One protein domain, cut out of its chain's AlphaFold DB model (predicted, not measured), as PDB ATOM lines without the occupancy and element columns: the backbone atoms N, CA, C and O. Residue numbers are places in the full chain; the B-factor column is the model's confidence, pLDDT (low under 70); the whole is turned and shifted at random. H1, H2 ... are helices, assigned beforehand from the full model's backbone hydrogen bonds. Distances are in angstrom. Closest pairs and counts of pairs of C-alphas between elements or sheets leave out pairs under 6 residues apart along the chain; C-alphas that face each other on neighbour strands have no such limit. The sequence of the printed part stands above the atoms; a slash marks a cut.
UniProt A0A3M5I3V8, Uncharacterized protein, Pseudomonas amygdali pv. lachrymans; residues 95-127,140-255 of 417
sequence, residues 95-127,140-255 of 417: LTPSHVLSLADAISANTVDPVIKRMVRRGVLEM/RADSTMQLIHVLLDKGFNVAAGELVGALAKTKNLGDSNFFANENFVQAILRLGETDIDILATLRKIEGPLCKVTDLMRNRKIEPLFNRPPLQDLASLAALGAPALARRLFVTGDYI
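Overview. This is residues 95 to 127 and 140 to 255 of the 417 residues of an uncharacterized protein of Pseudomonas amygdali pv. lachrymans (UniProt A0A3M5I3V8). The chain winds as a short solenoid of four helix pairs, H1 with H2, H3 with H4, H5 with H6 and H7 with H8, stacked along the longest axis. H1, H3, H5 and H7 make one row, H2, H4, H6 and H8 the other. The printed part has 149 residues with eight named helices, H1 to H8 in order, and no named strand: all helix. It is compact, with a radius of gyration of the C-alphas of 14.9 A and spans of 45 by 32 by 21 A.

Along the chain. Find C-alpha 97 at (44.533, -1.768, 24.085), where H1 begins, residues 97 to 102. Next come H2, 112 to 122, H3, 142 to 153, 16.7 A long, H4, 157 to 169, 18.6 A, and H5, 182 to 192. H6, 198 to 219, is 31.6 A long, with a kink of 31 degrees near residue 205. Then find H7, 230 to 238, and H8, 242 to 251, ending at C-alpha 251 (32.373, -25.247, 15.885).

Arrangement. Look first at Pro 97 and Thr 144, the closest C-alphas of H1 and H3, which touch at 5.2 A, H3 with residues 143 to 147 alone. H3 and H4 form a hairpin, at a shallow tilt of 26 degrees. H3 to H6 are an up-and-down bundle, each helix running against the one before. H2 touches H4 at Val 120 and Ala 166, closest C-alphas 6.0 A apart. H5 touches H7 at Leu 189 and Leu 236, 6.4 A between closest C-alphas; H6 touches H8 at Glu 206 and Leu 244, 6.0 A likewise. Every O i to N i+4 pair is within hydrogen-bond range in H1, H2, H3, H5, H7 and H8, against 8 of 9 in H4 and 15 of 18 in H6.

Size, cuts and confidence. Residues 128 to 139 are not printed; C-alphas 127 and 140 are 6.3 A apart across the cut. The link from H4 to H5 is long. Look for pLDDT under 70 at residues 127, 171 to 177, 213 and 215 to 224.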
ATOM      1  N   LEU A  95      44.678   4.104  29.043       74.25
ATOM      2  CA  LEU A  95      44.850   3.813  27.624       74.25
ATOM      3  C   LEU A  95      43.933   2.673  27.158       74.25
ATOM      4  O   LEU A  95      43.577   1.785  27.935       74.25
ATOM      5  N   THR A  96      43.570   2.700  25.876       78.94
ATOM      6  CA  THR A  96      42.933   1.566  25.188       78.94
ATOM      7  C   THR A  96      43.993   0.519  24.827       78.94
ATOM      8  O   THR A  96      45.178   0.858  24.756       78.94
ATOM      9  N   PRO A  97      43.607  -0.739  24.560       84.62
ATOM     10  CA  PRO A  97      44.533  -1.768  24.085       84.62
ATOM     11  C   PRO A  97      45.426  -1.340  22.905       84.62
ATOM     12  O   PRO A  97      46.629  -1.578  22.937       84.62
ATOM     13  N   SER A  98      44.877  -0.646  21.908       81.88
ATOM     14  CA  SER A  98      45.586  -0.091  20.740       81.88
ATOM     15  C   SER A  98      46.627   0.956  21.126       81.88
ATOM     16  O   SER A  98      47.758   0.906  20.644       81.88
ATOM     17  N   HIS A  99      46.288   1.866  22.043       81.19
ATOM     18  CA  HIS A  99      47.237   2.844  22.577       81.19
ATOM     19  C   HIS A  99      48.349   2.188  23.408       81.19
ATOM     20  O   HIS A  99      49.485   2.646  23.392       81.19
ATOM     21  N   VAL A 100      48.054   1.119  24.152       84.12
ATOM     22  CA  VAL A 100      49.092   0.378  24.888       84.12
ATOM     23  C   VAL A 100      50.003  -0.376  23.919       84.12
ATOM     24  O   VAL A 100      51.215  -0.414  24.119       84.12
ATOM     25  N   LEU A 101      49.438  -0.943  22.853       86.12
ATOM     26  CA  LEU A 101      50.191  -1.659  21.829       86.12
ATOM     27  C   LEU A 101      51.149  -0.736  21.061       86.12
ATOM     28  O   LEU A 101      52.285  -1.130  20.805       86.12
ATOM     29  N   SER A 102      50.743   0.500  20.748       80.12
ATOM     30  CA  SER A 102      51.635   1.481  20.107       80.12
ATOM     31  C   SER A 102      52.807   1.915  20.999       80.12
ATOM     32  O   SER A 102      53.799   2.431  20.494       80.12
ATOM     33  N   LEU A 103      52.718   1.655  22.308       82.94
ATOM     34  CA  LEU A 103      53.739   1.928  23.324       82.94
ATOM     35  C   LEU A 103      54.394   0.640  23.851       82.94
ATOM     36  O   LEU A 103      54.974   0.623  24.940       82.94
ATOM     37  N   ALA A 104      54.276  -0.469  23.113       84.88
ATOM     38  CA  ALA A 104      54.746  -1.786  23.538       84.88
ATOM     39  C   ALA A 104      56.248  -1.827  23.870       84.88
ATOM     40  O   ALA A 104      56.673  -2.556  24.771       84.88
ATOM     41  N   ASP A 105      57.066  -1.052  23.161       81.81
ATOM     42  CA  ASP A 105      58.504  -0.892  23.403       81.81
ATOM     43  C   ASP A 105      58.807  -0.320  24.799       81.81
ATOM     44  O   ASP A 105      59.782  -0.732  25.434       81.81
ATOM     45  N   ALA A 106      57.914   0.521  25.323       78.81
ATOM     46  CA  ALA A 106      58.003   1.120  26.650       78.81
ATOM     47  C   ALA A 106      57.452   0.259  27.798       78.81
ATOM     48  O   ALA A 106      57.633   0.590  28.976       78.81
ATOM     49  N   ILE A 107      56.820  -0.881  27.499       83.62
ATOM     50  CA  ILE A 107      56.373  -1.818  28.536       83.62
ATOM     51  C   ILE A 107      57.591  -2.505  29.165       83.62
ATOM     52  O   ILE A 107      58.365  -3.189  28.491       83.62
ATOM     53  N   SER A 108      57.723  -2.338  30.480       84.88
ATOM     54  CA  SER A 108      58.812  -2.858  31.310       84.88
ATOM     55  C   SER A 108      58.262  -3.518  32.579       84.88
ATOM     56  O   SER A 108      57.092  -3.340  32.919       84.88
ATOM     57  N   ALA A 109      59.120  -4.205  33.340       82.06
ATOM     58  CA  ALA A 109      58.739  -4.820  34.617       82.06
ATOM     59  C   ALA A 109      58.121  -3.824  35.623       82.06
ATOM     60  O   ALA A 109      57.292  -4.208  36.442       82.06
ATOM     61  N   ASN A 110      58.476  -2.537  35.535       76.88
ATOM     62  CA  ASN A 110      57.980  -1.497  36.441       76.88
ATOM     63  C   ASN A 110      56.646  -0.879  35.990       76.88
ATOM     64  O   ASN A 110      55.958  -0.248  36.794       76.88
ATOM     65  N   THR A 111      56.287  -1.018  34.711       79.44
ATOM     66  CA  THR A 111      55.093  -0.389  34.125       79.44
ATOM     67  C   THR A 111      54.006  -1.383  33.751       79.44
ATOM     68  O   THR A 111      52.840  -0.995  33.715       79.44
ATOM     69  N   VAL A 112      54.347  -2.654  33.533       86.31
ATOM     70  CA  VAL A 112      53.403  -3.665  33.047       86.31
ATOM     71  C   VAL A 112      52.221  -3.860  34.000       86.31
ATOM     72  O   VAL A 112      51.076  -3.657  33.608       86.31
ATOM     73  N   ASP A 113      52.475  -4.127  35.276       85.75
ATOM     74  CA  ASP A 113      51.442  -4.336  36.294       85.75
ATOM     75  C   ASP A 113      50.405  -3.198  36.385       85.75
ATOM     76  O   ASP A 113      49.200  -3.460  36.283       85.75
ATOM     77  N   PRO A 114      50.809  -1.926  36.581       82.44
ATOM     78  CA  PRO A 114      49.850  -0.835  36.720       82.44
ATOM     79  C   PRO A 114      49.109  -0.513  35.416       82.44
ATOM     80  O   PRO A 114      47.970  -0.046  35.485       82.44
ATOM     81  N   VAL A 115      49.716  -0.734  34.244       84.31
ATOM     82  CA  VAL A 115      49.049  -0.566  32.937       84.31
ATOM     83  C   VAL A 115      47.946  -1.609  32.777       84.31
ATOM     84  O   VAL A 115      46.790  -1.273  32.517       84.31
ATOM     85  N   ILE A 116      48.284  -2.874  33.016       89.69
ATOM     86  CA  ILE A 116      47.395  -4.012  32.786       89.69
ATOM     87  C   ILE A 116      46.217  -3.986  33.756       89.69
ATOM     88  O   ILE A 116      45.069  -4.071  33.323       89.69
ATOM     89  N   LYS A 117      46.455  -3.731  35.048       86.00
ATOM     90  CA  LYS A 117      45.381  -3.604  36.050       86.00
ATOM     91  C   LYS A 117      44.386  -2.490  35.716       86.00
ATOM     92  O   LYS A 117      43.182  -2.662  35.914       86.00
ATOM     93  N   ARG A 118      44.861  -1.352  35.194       83.06
ATOM     94  CA  ARG A 118      43.984  -0.257  34.740       83.06
ATOM     95  C   ARG A 118      43.170  -0.646  33.515       83.06
ATOM     96  O   ARG A 118      41.962  -0.411  33.502       83.06
ATOM     97  N   MET A 119      43.804  -1.292  32.542       84.94
ATOM     98  CA  MET A 119      43.127  -1.760  31.336       84.94
ATOM     99  C   MET A 119      42.043  -2.797  31.668       84.94
ATOM    100  O   MET A 119      40.896  -2.651  31.253       84.94
ATOM    101  N   VAL A 120      42.348  -3.776  32.527       86.00
ATOM    102  CA  VAL A 120      41.370  -4.761  33.025       86.00
ATOM    103  C   VAL A 120      40.185  -4.084  33.719       86.00
ATOM    104  O   VAL A 120      39.040  -4.482  33.507       86.00
ATOM    105  N   ARG A 121      40.431  -3.044  34.527       80.81
ATOM    106  CA  ARG A 121      39.373  -2.301  35.230       80.81
ATOM    107  C   ARG A 121      38.435  -1.555  34.276       80.81
ATOM    108  O   ARG A 121      37.247  -1.452  34.579       80.81
ATOM    109  N   ARG A 122      38.953  -0.999  33.180       74.25
ATOM    110  CA  ARG A 122      38.167  -0.220  32.205       74.25
ATOM    111  C   ARG A 122      37.463  -1.075  31.160       74.25
ATOM    112  O   ARG A 122      36.445  -0.648  30.626       74.25
ATOM    113  N   GLY A 123      37.969  -2.276  30.919       76.06
ATOM    114  CA  GLY A 123      37.490  -3.155  29.867       76.06
ATOM    115  C   GLY A 123      38.580  -3.364  28.828       76.06
ATOM    116  O   GLY A 123      39.257  -2.433  28.404       76.06
ATOM    117  N   VAL A 124      38.744  -4.621  28.440       82.25
ATOM    118  CA  VAL A 124      39.795  -5.083  27.525       82.25
ATOM    119  C   VAL A 124      39.294  -5.234  26.089       82.25
ATOM    120  O   VAL A 124      39.956  -5.863  25.273       82.25
ATOM    121  N   LEU A 125      38.105  -4.718  25.787       80.12
ATOM    122  CA  LEU A 125      37.560  -4.710  24.436       80.12
ATOM    123  C   LEU A 125      37.589  -3.294  23.876       80.12
ATOM    124  O   LEU A 125      37.311  -2.337  24.600       80.12
ATOM    125  N   GLU A 126      37.861  -3.183  22.585       75.06
ATOM    126  CA  GLU A 126      37.819  -1.918  21.860       75.06
ATOM    127  C   GLU A 126      36.485  -1.754  21.153       75.06
ATOM    128  O   GLU A 126      35.996  -2.685  20.519       75.06
ATOM    129  N   MET A 127      35.898  -0.564  21.238       69.94
ATOM    130  CA  MET A 127      34.741  -0.233  20.412       69.94
ATOM    131  C   MET A 127      35.260   0.190  19.035       69.94
ATOM    132  O   MET A 127      36.157   1.033  18.985       69.94
ATOM    133  N   ARG A 140      35.636  -5.299  19.682       74.81
ATOM    134  CA  ARG A 140      36.716  -6.122  19.115       74.81
ATOM    135  C   ARG A 140      37.802  -6.417  20.148       74.81
ATOM    136  O   ARG A 140      38.054  -5.620  21.051       74.81
ATOM    137  N   ALA A 141      38.461  -7.564  19.996       80.38
ATOM    138  CA  ALA A 141      39.559  -7.997  20.865       80.38
ATOM    139  C   ALA A 141      40.934  -7.984  20.167       80.38
ATOM    140  O   ALA A 141      41.919  -8.345  20.801       80.38
ATOM    141  N   ASP A 142      41.023  -7.571  18.898       84.50
ATOM    142  CA  ASP A 142      42.226  -7.734  18.065       84.50
ATOM    143  C   ASP A 142      43.472  -7.078  18.673       84.50
ATOM    144  O   ASP A 142      44.489  -7.744  18.868       84.50
ATOM    145  N   SER A 143      43.384  -5.800  19.055       85.62
ATOM    146  CA  SER A 143      44.491  -5.071  19.689       85.62
ATOM    147  C   SER A 143      44.886  -5.682  21.035       85.62
ATOM    148  O   SER A 143      46.068  -5.788  21.356       85.62
ATOM    149  N   THR A 144      43.906  -6.147  21.815       89.56
ATOM    150  CA  THR A 144      44.150  -6.842  23.087       89.56
ATOM    151  C   THR A 144      44.857  -8.172  22.864       89.56
ATOM    152  O   THR A 144      45.772  -8.508  23.612       89.56
ATOM    153  N   MET A 145      44.475  -8.915  21.824       90.25
ATOM    154  CA  MET A 145      45.124 -10.169  21.462       90.25
ATOM    155  C   MET A 145      46.560  -9.957  21.005       90.25
ATOM    156  O   MET A 145      47.458 -10.652  21.477       90.25
ATOM    157  N   GLN A 146      46.802  -8.961  20.153       91.19
ATOM    158  CA  GLN A 146      48.157  -8.579  19.754       91.19
ATOM    159  C   GLN A 146      49.002  -8.194  20.972       91.19
ATOM    160  O   GLN A 146      50.130  -8.661  21.119       91.19
ATOM    161  N   LEU A 147      48.435  -7.419  21.900       92.44
ATOM    162  CA  LEU A 147      49.109  -7.046  23.137       92.44
ATOM    163  C   LEU A 147      49.429  -8.260  24.023       92.44
ATOM    164  O   LEU A 147      50.523  -8.323  24.576       92.44
ATOM    165  N   ILE A 148      48.535  -9.248  24.127       93.69
ATOM    166  CA  ILE A 148      48.808 -10.501  24.852       93.69
ATOM    167  C   ILE A 148      50.041 -11.205  24.276       93.69
ATOM    168  O   ILE A 148      50.934 -11.575  25.038       93.69
ATOM    169  N   HIS A 149      50.134 -11.345  22.951       94.44
ATOM    170  CA  HIS A 149      51.305 -11.955  22.317       94.44
ATOM    171  C   HIS A 149      52.587 -11.158  22.571       94.44
ATOM    172  O   HIS A 149      53.593 -11.749  22.952       94.44
ATOM    173  N   VAL A 150      52.536  -9.827  22.473       94.44
ATOM    174  CA  VAL A 150      53.676  -8.948  22.783       94.44
ATOM    175  C   VAL A 150      54.145  -9.104  24.233       94.44
ATOM    176  O   VAL A 150      55.347  -9.115  24.504       94.44
ATOM    177  N   LEU A 151      53.218  -9.229  25.186       94.44
ATOM    178  CA  LEU A 151      53.556  -9.453  26.593       94.44
ATOM    179  C   LEU A 151      54.227 -10.813  26.798       94.44
ATOM    180  O   LEU A 151      55.208 -10.891  27.536       94.44
ATOM    181  N   LEU A 152      53.741 -11.857  26.120       94.50
ATOM    182  CA  LEU A 152      54.353 -13.186  26.140       94.50
ATOM    183  C   LEU A 152      55.751 -13.178  25.508       94.50
ATOM    184  O   LEU A 152      56.671 -13.762  26.071       94.50
ATOM    185  N   ASP A 153      55.945 -12.470  24.391       94.31
ATOM    186  CA  ASP A 153      57.258 -12.313  23.742       94.31
ATOM    187  C   ASP A 153      58.269 -11.612  24.663       94.31
ATOM    188  O   ASP A 153      59.463 -11.912  24.644       94.31
ATOM    189  N   LYS A 154      57.789 -10.696  25.512       91.69
ATOM    190  CA  LYS A 154      58.587  -9.979  26.519       91.69
ATOM    191  C   LYS A 154      58.743 -10.737  27.846       91.69
ATOM    192  O   LYS A 154      59.393 -10.223  28.754       91.69
ATOM    193  N   GLY A 155      58.156 -11.929  27.989       92.38
ATOM    194  CA  GLY A 155      58.194 -12.728  29.219       92.38
ATOM    195  C   GLY A 155      57.303 -12.208  30.356       92.38
ATOM    196  O   GLY A 155      57.407 -12.672  31.491       92.38
ATOM    197  N   PHE A 156      56.400 -11.260  30.085       93.44
ATOM    198  CA  PHE A 156      55.430 -10.740  31.055       93.44
ATOM    199  C   PHE A 156      54.193 -11.645  31.150       93.44
ATOM    200  O   PHE A 156      53.054 -11.218  30.951       93.44
ATOM    201  N   ASN A 157      54.427 -12.916  31.481       93.00
ATOM    202  CA  ASN A 157      53.417 -13.972  31.420       93.00
ATOM    203  C   ASN A 157      52.215 -13.677  32.332       93.00
ATOM    204  O   ASN A 157      51.072 -13.860  31.921       93.00
ATOM    205  N   VAL A 158      52.451 -13.199  33.564       91.12
ATOM    206  CA  VAL A 158      51.376 -12.943  34.548       91.12
ATOM    207  C   VAL A 158      50.405 -11.892  34.018       91.12
ATOM    208  O   VAL A 158      49.195 -12.102  34.034       91.12
ATOM    209  N   ALA A 159      50.939 -10.806  33.465       91.56
ATOM    210  CA  ALA A 159      50.162  -9.755  32.824       91.56
ATOM    211  C   ALA A 159      49.364 -10.268  31.615       91.56
ATOM    212  O   ALA A 159      48.182  -9.956  31.480       91.56
ATOM    213  N   ALA A 160      49.978 -11.096  30.763       92.44
ATOM    214  CA  ALA A 160      49.281 -11.737  29.649       92.44
ATOM    215  C   ALA A 160      48.119 -12.624  30.144       92.44
ATOM    216  O   ALA A 160      46.999 -12.527  29.637       92.44
ATOM    217  N   GLY A 161      48.349 -13.425  31.188       89.94
ATOM    218  CA  GLY A 161      47.324 -14.253  31.828       89.94
ATOM    219  C   GLY A 161      46.182 -13.438  32.446       89.94
ATOM    220  O   GLY A 161      45.016 -13.820  32.323       89.94
ATOM    221  N   GLU A 162      46.481 -12.288  33.062       90.19
ATOM    222  CA  GLU A 162      45.467 -11.360  33.579       90.19
ATOM    223  C   GLU A 162      44.560 -10.824  32.461       90.19
ATOM    224  O   GLU A 162      43.337 -10.791  32.635       90.19
ATOM    225  N   LEU A 163      45.122 -10.472  31.298       90.31
ATOM    226  CA  LEU A 163      44.343 -10.010  30.145       90.31
ATOM    227  C   LEU A 163      43.449 -11.092  29.556       90.31
ATOM    228  O   LEU A 163      42.267 -10.840  29.322       90.31
ATOM    229  N   VAL A 164      43.970 -12.306  29.378       88.06
ATOM    230  CA  VAL A 164      43.159 -13.451  28.943       88.06
ATOM    231  C   VAL A 164      42.017 -13.706  29.932       88.06
ATOM    232  O   VAL A 164      40.862 -13.886  29.539       88.06
ATOM    233  N   GLY A 165      42.306 -13.665  31.235       84.94
ATOM    234  CA  GLY A 165      41.298 -13.824  32.278       84.94
ATOM    235  C   GLY A 165      40.243 -12.711  32.291       84.94
ATOM    236  O   GLY A 165      39.086 -12.975  32.628       84.94
ATOM    237  N   ALA A 166      40.615 -11.483  31.931       85.88
ATOM    238  CA  ALA A 166      39.700 -10.352  31.799       85.88
ATOM    239  C   ALA A 166      38.822 -10.460  30.545       85.88
ATOM    240  O   ALA A 166      37.614 -10.210  30.622       85.88
ATOM    241  N   LEU A 167      39.395 -10.910  29.423       83.69
ATOM    242  CA  LEU A 167      38.658 -11.221  28.198       83.69
ATOM    243  C   LEU A 167      37.575 -12.264  28.489       83.69
ATOM    244  O   LEU A 167      36.399 -12.002  28.254       83.69
ATOM    245  N   ALA A 168      37.931 -13.371  29.147       77.19
ATOM    246  CA  ALA A 168      36.997 -14.436  29.532       77.19
ATOM    247  C   ALA A 168      35.791 -13.966  30.377       77.19
ATOM    248  O   ALA A 168      34.747 -14.616  30.387       77.19
ATOM    249  N   LYS A 169      35.912 -12.847  31.104       76.81
ATOM    250  CA  LYS A 169      34.884 -12.343  32.034       76.81
ATOM    251  C   LYS A 169      34.031 -11.201  31.489       76.81
ATOM    252  O   LYS A 169      33.107 -10.763  32.179       76.81
ATOM    253  N   THR A 170      34.346 -10.665  30.318       75.81
ATOM    254  CA  THR A 170      33.709  -9.425  29.873       75.81
ATOM    255  C   THR A 170      32.277  -9.701  29.352       75.81
ATOM    256  O   THR A 170      31.999 -10.711  28.711       75.81
ATOM    257  N   LYS A 171      31.305  -8.851  29.724       61.03
ATOM    258  CA  LYS A 171      29.859  -9.152  29.582       61.03
ATOM    259  C   LYS A 171      29.332  -9.097  28.143       61.03
ATOM    260  O   LYS A 171      28.382  -9.808  27.838       61.03
ATOM    261  N   ASN A 172      29.967  -8.310  27.276       59.66
ATOM    262  CA  ASN A 172      29.542  -8.087  25.887       59.66
ATOM    263  C   ASN A 172      30.164  -9.092  24.897       59.66
ATOM    264  O   ASN A 172      30.144  -8.874  23.694       59.66
ATOM    265  N   LEU A 173      30.748 -10.182  25.403       59.47
ATOM    266  CA  LEU A 173      31.418 -11.199  24.589       59.47
ATOM    267  C   LEU A 173      30.530 -12.332  24.115       59.47
ATOM    268  O   LEU A 173      30.983 -13.122  23.297       59.47
ATOM    269  N   GLY A 174      29.321 -12.467  24.663       53.12
ATOM    270  CA  GLY A 174      28.442 -13.591  24.331       53.12
ATOM    271  C   GLY A 174      28.179 -13.729  22.829       53.12
ATOM    272  O   GLY A 174      27.913 -14.837  22.373       53.12
ATOM    273  N   ASP A 175      28.334 -12.628  22.092       56.62
ATOM    274  CA  ASP A 175      28.132 -12.531  20.649       56.62
ATOM    275  C   ASP A 175      29.449 -12.437  19.851       56.62
ATOM    276  O   ASP A 175      29.420 -12.409  18.624       56.62
ATOM    277  N   SER A 176      30.610 -12.403  20.521       63.16
ATOM    278  CA  SER A 176      31.921 -12.269  19.875       63.16
ATOM    279  C   SER A 176      32.627 -13.621  19.766       63.16
ATOM    280  O   SER A 176      32.788 -14.354  20.741       63.16
ATOM    281  N   ASN A 177      33.089 -13.949  18.563       66.38
ATOM    282  CA  ASN A 177      33.681 -15.243  18.225       66.38
ATOM    283  C   ASN A 177      35.198 -15.337  18.481       66.38
ATOM    284  O   ASN A 177      35.803 -16.351  18.135       66.38
ATOM    285  N   PHE A 178      35.840 -14.329  19.082       74.38
ATOM    286  CA  PHE A 178      37.306 -14.304  19.160       74.38
ATOM    287  C   PHE A 178      37.906 -15.450  19.995       74.38
ATOM    288  O   PHE A 178      39.051 -15.820  19.763       74.38
ATOM    289  N   PHE A 179      37.161 -16.050  20.937       74.38
ATOM    290  CA  PHE A 179      37.622 -17.238  21.679       74.38
ATOM    291  C   PHE A 179      37.863 -18.451  20.782       74.38
ATOM    292  O   PHE A 179      38.574 -19.374  21.172       74.38
ATOM    293  N   ALA A 180      37.243 -18.456  19.604       74.25
ATOM    294  CA  ALA A 180      37.410 -19.489  18.601       74.25
ATOM    295  C   ALA A 180      38.502 -19.149  17.572       74.25
ATOM    296  O   ALA A 180      38.721 -19.927  16.651       74.25
ATOM    297  N   ASN A 181      39.187 -18.007  17.719       83.19
ATOM    298  CA  ASN A 181      40.253 -17.574  16.822       83.19
ATOM    299  C   ASN A 181      41.584 -18.286  17.133       83.19
ATOM    300  O   ASN A 181      41.962 -18.432  18.297       83.19
ATOM    301  N   GLU A 182      42.322 -18.656  16.088       89.06
ATOM    302  CA  GLU A 182      43.679 -19.215  16.144       89.06
ATOM    303  C   GLU A 182      44.618 -18.429  17.069       89.06
ATOM    304  O   GLU A 182      45.246 -19.024  17.942       89.06
ATOM    305  N   ASN A 183      44.655 -17.097  16.962       89.12
ATOM    306  CA  ASN A 183      45.533 -16.262  17.789       89.12
ATOM    307  C   ASN A 183      45.199 -16.403  19.280       89.12
ATOM    308  O   ASN A 183      46.090 -16.463  20.129       89.12
ATOM    309  N   PHE A 184      43.908 -16.502  19.614       88.38
ATOM    310  CA  PHE A 184      43.489 -16.714  20.995       88.38
ATOM    311  C   PHE A 184      43.969 -18.066  21.515       88.38
ATOM    312  O   PHE A 184      44.565 -18.129  22.590       88.38
ATOM    313  N   VAL A 185      43.772 -19.139  20.747       90.50
ATOM    314  CA  VAL A 185      44.227 -20.479  21.139       90.50
ATOM    315  C   VAL A 185      45.747 -20.525  21.271       90.50
ATOM    316  O   VAL A 185      46.243 -20.996  22.288       90.50
ATOM    317  N   GLN A 186      46.487 -19.942  20.330       91.88
ATOM    318  CA  GLN A 186      47.944 -19.829  20.400       91.88
ATOM    319  C   GLN A 186      48.417 -19.085  21.656       91.88
ATOM    320  O   GLN A 186      49.356 -19.521  22.320       91.88
ATOM    321  N   ALA A 187      47.748 -17.996  22.048       91.38
ATOM    322  CA  ALA A 187      48.063 -17.302  23.297       91.38
ATOM    323  C   ALA A 187      47.851 -18.195  24.533       91.38
ATOM    324  O   ALA A 187      48.673 -18.179  25.450       91.38
ATOM    325  N   ILE A 188      46.780 -18.996  24.554       91.38
ATOM    326  CA  ILE A 188      46.511 -19.967  25.624       91.38
ATOM    327  C   ILE A 188      47.579 -21.058  25.671       91.38
ATOM    328  O   ILE A 188      48.063 -21.371  26.759       91.38
ATOM    329  N   LEU A 189      47.957 -21.620  24.520       92.69
ATOM    330  CA  LEU A 189      48.986 -22.658  24.440       92.69
ATOM    331  C   LEU A 189      50.320 -22.145  24.977       92.69
ATOM    332  O   LEU A 189      50.892 -22.753  25.878       92.69
ATOM    333  N   ARG A 190      50.748 -20.968  24.510       93.31
ATOM    334  CA  ARG A 190      51.968 -20.300  24.978       93.31
ATOM    335  C   ARG A 190      51.933 -20.001  26.474       93.31
ATOM    336  O   ARG A 190      52.941 -20.161  27.146       93.31
ATOM    337  N   LEU A 191      50.787 -19.588  27.020       91.00
ATOM    338  CA  LEU A 191      50.625 -19.421  28.470       91.00
ATOM    339  C   LEU A 191      50.729 -20.752  29.226       91.00
ATOM    340  O   LEU A 191      51.234 -20.766  30.346       91.00
ATOM    341  N   GLY A 192      50.266 -21.854  28.635       88.69
ATOM    342  CA  GLY A 192      50.377 -23.199  29.204       88.69
ATOM    343  C   GLY A 192      51.814 -23.714  29.322       88.69
ATOM    344  O   GLY A 192      52.071 -24.593  30.136       88.69
ATOM    345  N   GLU A 193      52.755 -23.137  28.571       88.62
ATOM    346  CA  GLU A 193      54.196 -23.411  28.681       88.62
ATOM    347  C   GLU A 193      54.873 -22.628  29.824       88.62
ATOM    348  O   GLU A 193      56.079 -22.743  30.034       88.62
ATOM    349  N   THR A 194      54.113 -21.815  30.564       87.94
ATOM    350  CA  THR A 194      54.610 -20.965  31.655       87.94
ATOM    351  C   THR A 194      54.139 -21.466  33.023       87.94
ATOM    352  O   THR A 194      53.226 -22.280  33.119       87.94
ATOM    353  N   ASP A 195      54.698 -20.919  34.107       82.25
ATOM    354  CA  ASP A 195      54.362 -21.301  35.495       82.25
ATOM    355  C   ASP A 195      52.981 -20.803  35.986       82.25
ATOM    356  O   ASP A 195      52.684 -20.812  37.184       82.25
ATOM    357  N   ILE A 196      52.129 -20.308  35.088       84.62
ATOM    358  CA  ILE A 196      50.817 -19.754  35.435       84.62
ATOM    359  C   ILE A 196      49.791 -20.875  35.569       84.62
ATOM    360  O   ILE A 196      49.768 -21.815  34.780       84.62
ATOM    361  N   ASP A 197      48.866 -20.732  36.525       82.69
ATOM    362  CA  ASP A 197      47.679 -21.588  36.629       82.69
ATOM    363  C   ASP A 197      46.719 -21.344  35.448       82.69
ATOM    364  O   ASP A 197      45.716 -20.626  35.534       82.69
ATOM    365  N   ILE A 198      47.059 -21.941  34.305       83.56
ATOM    366  CA  ILE A 198      46.299 -21.845  33.061       83.56
ATOM    367  C   ILE A 198      44.938 -22.541  33.177       83.56
ATOM    368  O   ILE A 198      43.962 -22.092  32.574       83.56
ATOM    369  N   LEU A 199      44.817 -23.570  34.024       83.88
ATOM    370  CA  LEU A 199      43.570 -24.311  34.238       83.88
ATOM    371  C   LEU A 199      42.470 -23.411  34.813       83.88
ATOM    372  O   LEU A 199      41.308 -23.498  34.398       83.88
ATOM    373  N   ALA A 200      42.817 -22.499  35.726       82.56
ATOM    374  CA  ALA A 200      41.875 -21.511  36.253       82.56
ATOM    375  C   ALA A 200      41.379 -20.515  35.189       82.56
ATOM    376  O   ALA A 200      40.302 -19.928  35.347       82.56
ATOM    377  N   THR A 201      42.152 -20.290  34.130       80.44
ATOM    378  CA  THR A 201      41.784 -19.425  33.003       80.44
ATOM    379  C   THR A 201      40.936 -20.182  31.985       80.44
ATOM    380  O   THR A 201      39.864 -19.701  31.620       80.44
ATOM    381  N   LEU A 202      41.329 -21.408  31.630       82.69
ATOM    382  CA  LEU A 202      40.607 -22.306  30.721       82.69
ATOM    383  C   LEU A 202      39.147 -22.526  31.146       82.69
ATOM    384  O   LEU A 202      38.231 -22.346  30.343       82.69
ATOM    385  N   ARG A 203      38.905 -22.790  32.437       81.50
ATOM    386  CA  ARG A 203      37.543 -22.968  32.987       81.50
ATOM    387  C   ARG A 203      36.639 -21.743  32.821       81.50
ATOM    388  O   ARG A 203      35.420 -21.876  32.802       81.50
ATOM    389  N   LYS A 204      37.209 -20.537  32.728       78.44
ATOM    390  CA  LYS A 204      36.432 -19.297  32.546       78.44
ATOM    391  C   LYS A 204      36.020 -19.084  31.088       78.44
ATOM    392  O   LYS A 204      35.075 -18.341  30.853       78.44
ATOM    393  N   ILE A 205      36.714 -19.716  30.141       77.75
ATOM    394  CA  ILE A 205      36.500 -19.557  28.693       77.75
ATOM    395  C   ILE A 205      35.417 -20.515  28.176       77.75
ATOM    396  O   ILE A 205      34.695 -20.183  27.238       77.75
ATOM    397  N   GLU A 206      35.246 -21.671  28.820       77.06
ATOM    398  CA  GLU A 206      34.274 -22.695  28.414       77.06
ATOM    399  C   GLU A 206      32.832 -22.159  28.338       77.06
ATOM    400  O   GLU A 206      32.135 -22.371  27.346       77.06
ATOM    401  N   GLY A 207      32.392 -21.398  29.346       78.44
ATOM    402  CA  GLY A 207      31.051 -20.803  29.380       78.44
ATOM    403  C   GLY A 207      30.769 -19.850  28.205       78.44
ATOM    404  O   GLY A 207      29.773 -20.042  27.504       78.44
ATOM    405  N   PRO A 208      31.612 -18.826  27.971       76.44
ATOM    406  CA  PRO A 208      31.520 -17.972  26.788       76.44
ATOM    407  C   PRO A 208      31.519 -18.744  25.463       76.44
ATOM    408  O   PRO A 208      30.655 -18.491  24.626       76.44
ATOM    409  N   LEU A 209      32.406 -19.730  25.289       74.69
ATOM    410  CA  LEU A 209      32.466 -20.513  24.051       74.69
ATOM    411  C   LEU A 209      31.187 -21.333  23.820       74.69
ATOM    412  O   LEU A 209      30.704 -21.422  22.690       74.69
ATOM    413  N   CYS A 210      30.599 -21.897  24.878       76.12
ATOM    414  CA  CYS A 210      29.308 -22.575  24.791       76.12
ATOM    415  C   CYS A 210      28.206 -21.642  24.277       76.12
ATOM    416  O   CYS A 210      27.458 -22.045  23.394       76.12
ATOM    417  N   LYS A 211      28.152 -20.388  24.743       75.56
ATOM    418  CA  LYS A 211      27.167 -19.408  24.254       75.56
ATOM    419  C   LYS A 211      27.351 -19.085  22.774       75.56
ATOM    420  O   LYS A 211      26.363 -19.058  22.048       75.56
ATOM    421  N   VAL A 212      28.595 -18.894  22.326       70.38
ATOM    422  CA  VAL A 212      28.907 -18.668  20.902       70.38
ATOM    423  C   VAL A 212      28.490 -19.881  20.070       70.38
ATOM    424  O   VAL A 212      27.835 -19.726  19.045       70.38
ATOM    425  N   THR A 213      28.797 -21.089  20.547       69.19
ATOM    426  CA  THR A 213      28.406 -22.346  19.891       69.19
ATOM    427  C   THR A 213      26.888 -22.453  19.747       69.19
ATOM    428  O   THR A 213      26.384 -22.726  18.659       69.19
ATOM    429  N   ASP A 214      26.150 -22.193  20.827       73.38
ATOM    430  CA  ASP A 214      24.688 -22.246  20.837       73.38
ATOM    431  C   ASP A 214      24.085 -21.155  19.942       73.38
ATOM    432  O   ASP A 214      23.089 -21.389  19.260       73.38
ATOM    433  N   LEU A 215      24.691 -19.967  19.903       69.81
ATOM    434  CA  LEU A 215      24.272 -18.877  19.028       69.81
ATOM    435  C   LEU A 215      24.488 -19.233  17.558       69.81
ATOM    436  O   LEU A 215      23.556 -19.086  16.772       69.81
ATOM    437  N   MET A 216      25.660 -19.752  17.192       66.69
ATOM    438  CA  MET A 216      25.938 -20.228  15.834       66.69
ATOM    439  C   MET A 216      24.967 -21.336  15.421       66.69
ATOM    440  O   MET A 216      24.420 -21.298  14.318       66.69
ATOM    441  N   ARG A 217      24.694 -22.277  16.334       65.69
ATOM    442  CA  ARG A 217      23.728 -23.362  16.139       65.69
ATOM    443  C   ARG A 217      22.315 -22.833  15.902       65.69
ATOM    444  O   ARG A 217      21.667 -23.223  14.936       65.69
ATOM    445  N   ASN A 218      21.829 -21.953  16.774       67.25
ATOM    446  CA  ASN A 218      20.444 -21.484  16.748       67.25
ATOM    447  C   ASN A 218      20.190 -20.453  15.649       67.25
ATOM    448  O   ASN A 218      19.108 -20.422  15.066       67.25
ATOM    449  N   ARG A 219      21.172 -19.588  15.387       62.44
ATOM    450  CA  ARG A 219      21.050 -18.512  14.404       62.44
ATOM    451  C   ARG A 219      21.520 -18.905  13.021       62.44
ATOM    452  O   ARG A 219      21.294 -18.105  12.119       62.44
ATOM    453  N   LYS A 220      22.106 -20.101  12.847       61.72
ATOM    454  CA  LYS A 220      22.572 -20.570  11.543       61.72
ATOM    455  C   LYS A 220      23.520 -19.502  10.965       61.72
ATOM    456  O   LYS A 220      23.166 -18.771  10.056       61.72
ATOM    457  N   ILE A 221      24.674 -19.294  11.593       59.97
ATOM    458  CA  ILE A 221      25.646 -18.271  11.164       59.97
ATOM    459  C   ILE A 221      26.952 -18.979  10.809       59.97
ATOM    460  O   ILE A 221      27.389 -19.864  11.545       59.97
ATOM    461  N   GLU A 222      27.560 -18.593   9.685       58.72
ATOM    462  CA  GLU A 222      28.890 -19.057   9.273       58.72
ATOM    463  C   GLU A 222      29.945 -18.723  10.343       58.72
ATOM    464  O   GLU A 222      29.910 -17.625  10.905       58.72
ATOM    465  N   PRO A 223      30.880 -19.637  10.676       58.59
ATOM    466  CA  PRO A 223      32.027 -19.296  11.499       58.59
ATOM    467  C   PRO A 223      32.815 -18.167  10.832       58.59
ATOM    468  O   PRO A 223      33.586 -18.378   9.905       58.59
ATOM    469  N   LEU A 224      32.640 -16.950  11.346       59.94
ATOM    470  CA  LEU A 224      33.375 -15.752  10.928       59.94
ATOM    471  C   LEU A 224      34.786 -15.680  11.546       59.94
ATOM    472  O   LEU A 224      35.316 -14.587  11.732       59.94
ATOM    473  N   PHE A 225      35.374 -16.804  11.966       72.19
ATOM    474  CA  PHE A 225      36.650 -16.813  12.684       72.19
ATOM    475  C   PHE A 225      37.704 -17.677  11.996       72.19
ATOM    476  O   PHE A 225      37.410 -18.724  11.420       72.19
ATOM    477  N   ASN A 226      38.962 -17.247  12.117       78.06
ATOM    478  CA  ASN A 226      40.119 -18.041  11.719       78.06
ATOM    479  C   ASN A 226      40.241 -19.227  12.673       78.06
ATOM    480  O   ASN A 226      40.630 -19.054  13.829       78.06
ATOM    481  N   ARG A 227      39.853 -20.417  12.210       83.94
ATOM    482  CA  ARG A 227      39.932 -21.639  13.012       83.94
ATOM    483  C   ARG A 227      41.397 -21.978  13.349       83.94
ATOM    484  O   ARG A 227      42.237 -21.894  12.453       83.94
ATOM    485  N   PRO A 228      41.696 -22.403  14.586       88.12
ATOM    486  CA  PRO A 228      43.005 -22.932  14.944       88.12
ATOM    487  C   PRO A 228      43.417 -24.135  14.071       88.12
ATOM    488  O   PRO A 228      42.570 -24.838  13.522       88.12
ATOM    489  N   PRO A 229      44.711 -24.429  13.938       91.00
ATOM    490  CA  PRO A 229      45.200 -25.727  13.487       91.00
ATOM    491  C   PRO A 229      44.716 -26.895  14.367       91.00
ATOM    492  O   PRO A 229      44.579 -26.770  15.581       91.00
ATOM    493  N   LEU A 230      44.533 -28.089  13.784       90.75
ATOM    494  CA  LEU A 230      44.165 -29.297  14.551       90.75
ATOM    495  C   LEU A 230      45.197 -29.658  15.629       90.75
ATOM    496  O   LEU A 230      44.827 -30.101  16.714       90.75
ATOM    497  N   GLN A 231      46.481 -29.435  15.340       93.94
ATOM    498  CA  GLN A 231      47.573 -29.660  16.286       93.94
ATOM    499  C   GLN A 231      47.431 -28.797  17.547       93.94
ATOM    500  O   GLN A 231      47.760 -29.244  18.647       93.94
ATOM    501  N   ASP A 232      46.893 -27.588  17.408       94.44
ATOM    502  CA  ASP A 232      46.675 -26.691  18.537       94.44
ATOM    503  C   ASP A 232      45.544 -27.188  19.426       94.44
ATOM    504  O   ASP A 232      45.636 -27.103  20.647       94.44
ATOM    505  N   LEU A 233      44.493 -27.763  18.834       93.31
ATOM    506  CA  LEU A 233      43.416 -28.385  19.603       93.31
ATOM    507  C   LEU A 233      43.919 -29.604  20.385       93.31
ATOM    508  O   LEU A 233      43.577 -29.754  21.557       93.31
ATOM    509  N   ALA A 234      44.767 -30.437  19.773       93.94
ATOM    510  CA  ALA A 234      45.419 -31.549  20.464       93.94
ATOM    511  C   ALA A 234      46.309 -31.049  21.617       93.94
ATOM    512  O   ALA A 234      46.243 -31.561  22.735       93.94
ATOM    513  N   SER A 235      47.078 -29.983  21.383       94.44
ATOM    514  CA  SER A 235      47.915 -29.349  22.410       94.44
ATOM    515  C   SER A 235      47.071 -28.769  23.551       94.44
ATOM    516  O   SER A 235      47.410 -28.917  24.723       94.44
ATOM    517  N   LEU A 236      45.916 -28.181  23.238       91.88
ATOM    518  CA  LEU A 236      44.976 -27.643  24.219       91.88
ATOM    519  C   LEU A 236      44.339 -28.753  25.069       91.88
ATOM    520  O   LEU A 236      44.164 -28.594  26.280       91.88
ATOM    521  N   ALA A 237      44.020 -29.893  24.454       92.50
ATOM    522  CA  ALA A 237      43.559 -31.075  25.172       92.50
ATOM    523  C   ALA A 237      44.649 -31.615  26.114       92.50
ATOM    524  O   ALA A 237      44.360 -31.879  27.284       92.50
ATOM    525  N   ALA A 238      45.902 -31.681  25.648       91.62
ATOM    526  CA  ALA A 238      47.057 -32.095  26.447       91.62
ATOM    527  C   ALA A 238      47.349 -31.151  27.629       91.62
ATOM    528  O   ALA A 238      47.761 -31.611  28.692       91.62
ATOM    529  N   LEU A 239      47.045 -29.853  27.496       90.19
ATOM    530  CA  LEU A 239      47.081 -28.875  28.596       90.19
ATOM    531  C   LEU A 239      45.959 -29.058  29.636       90.19
ATOM    532  O   LEU A 239      45.862 -28.285  30.589       90.19
ATOM    533  N   GLY A 240      45.099 -30.068  29.481       87.69
ATOM    534  CA  GLY A 240      44.025 -30.378  30.423       87.69
ATOM    535  C   GLY A 240      42.691 -29.702  30.103       87.69
ATOM    536  O   GLY A 240      41.826 -29.637  30.978       87.69
ATOM    537  N   ALA A 241      42.490 -29.229  28.866       88.94
ATOM    538  CA  ALA A 241      41.217 -28.671  28.397       88.94
ATOM    539  C   ALA A 241      40.577 -29.455  27.227       88.94
ATOM    540  O   ALA A 241      40.188 -28.847  26.225       88.94
ATOM    541  N   PRO A 242      40.388 -30.787  27.335       90.81
ATOM    542  CA  PRO A 242      39.811 -31.594  26.257       90.81
ATOM    543  C   PRO A 242      38.389 -31.153  25.884       90.81
ATOM    544  O   PRO A 242      38.064 -31.060  24.706       90.81
ATOM    545  N   ALA A 243      37.548 -30.791  26.860       86.81
ATOM    546  CA  ALA A 243      36.188 -30.314  26.589       86.81
ATOM    547  C   ALA A 243      36.178 -29.033  25.732       86.81
ATOM    548  O   ALA A 243      35.392 -28.912  24.791       86.81
ATOM    549  N   LEU A 244      37.100 -28.105  26.014       86.81
ATOM    550  CA  LEU A 244      37.259 -26.865  25.254       86.81
ATOM    551  C   LEU A 244      37.745 -27.151  23.829       86.81
ATOM    552  O   LEU A 244      37.164 -26.646  22.870       86.81
ATOM    553  N   ALA A 245      38.770 -27.995  23.687       90.69
ATOM    554  CA  ALA A 245      39.320 -28.378  22.390       90.69
ATOM    555  C   ALA A 245      38.277 -29.075  21.501       90.69
ATOM    556  O   ALA A 245      38.130 -28.735  20.329       90.69
ATOM    557  N   ARG A 246      37.477 -29.983  22.073       89.62
ATOM    558  CA  ARG A 246      36.350 -30.624  21.376       89.62
ATOM    559  C   ARG A 246      35.298 -29.619  20.938       89.62
ATOM    560  O   ARG A 246      34.830 -29.687  19.806       89.62
ATOM    561  N   ARG A 247      34.941 -28.666  21.802       85.31
ATOM    562  CA  ARG A 247      33.965 -27.622  21.468       85.31
ATOM    563  C   ARG A 247      34.445 -26.771  20.293       85.31
ATOM    564  O   ARG A 247      33.663 -26.537  19.379       85.31
ATOM    565  N   LEU A 248      35.720 -26.379  20.293       86.25
ATOM    566  CA  LEU A 248      36.359 -25.668  19.181       86.25
ATOM    567  C   LEU A 248      36.387 -26.504  17.899       86.25
ATOM    568  O   LEU A 248      36.125 -25.973  16.824       86.25
ATOM    569  N   PHE A 249      36.664 -27.807  17.994       88.75
ATOM    570  CA  PHE A 249      36.617 -28.707  16.842       88.75
ATOM    571  C   PHE A 249      35.207 -28.789  16.239       88.75
ATOM    572  O   PHE A 249      35.038 -28.688  15.024       88.75
ATOM    573  N   VAL A 250      34.183 -28.934  17.084       82.56
ATOM    574  CA  VAL A 250      32.783 -29.018  16.647       82.56
ATOM    575  C   VAL A 250      32.330 -27.722  15.966       82.56
ATOM    576  O   VAL A 250      31.601 -27.785  14.980       82.56
ATOM    577  N   THR A 251      32.780 -26.553  16.438       77.19
ATOM    578  CA  THR A 251      32.373 -25.247  15.885       77.19
ATOM    579  C   THR A 251      33.245 -24.718  14.749       77.19
ATOM    580  O   THR A 251      32.762 -23.924  13.945       77.19
ATOM    581  N   GLY A 252      34.513 -25.124  14.659       76.19
ATOM    582  CA  GLY A 252      35.510 -24.547  13.745       76.19
ATOM    583  C   GLY A 252      35.541 -25.130  12.331       76.19
ATOM    584  O   GLY A 252      36.535 -24.987  11.625       76.19
ATOM    585  N   ASP A 253      34.480 -25.808  11.900       77.25
ATOM    586  CA  ASP A 253      34.307 -26.306  10.529       77.25
ATOM    587  C   ASP A 253      35.427 -27.239   9.997       77.25
ATOM    588  O   ASP A 253      35.661 -27.340   8.790       77.25
ATOM    589  N   TYR A 254      36.136 -27.954  10.876       81.25
ATOM    590  CA  TYR A 254      37.298 -28.794  10.523       81.25
ATOM    591  C   TYR A 254      36.979 -29.950   9.572       81.25
ATOM    592  O   TYR A 254      37.814 -30.392   8.790       81.25
ATOM    593  N   ILE A 255      35.734 -30.402   9.583       78.25
ATOM    594  CA  ILE A 255      35.215 -31.470   8.726       78.25
ATOM    595  C   ILE A 255      34.858 -30.991   7.304       78.25
ATOM    596  O   ILE A 255      34.026 -31.600   6.632       78.25
TER     597      ILE A 255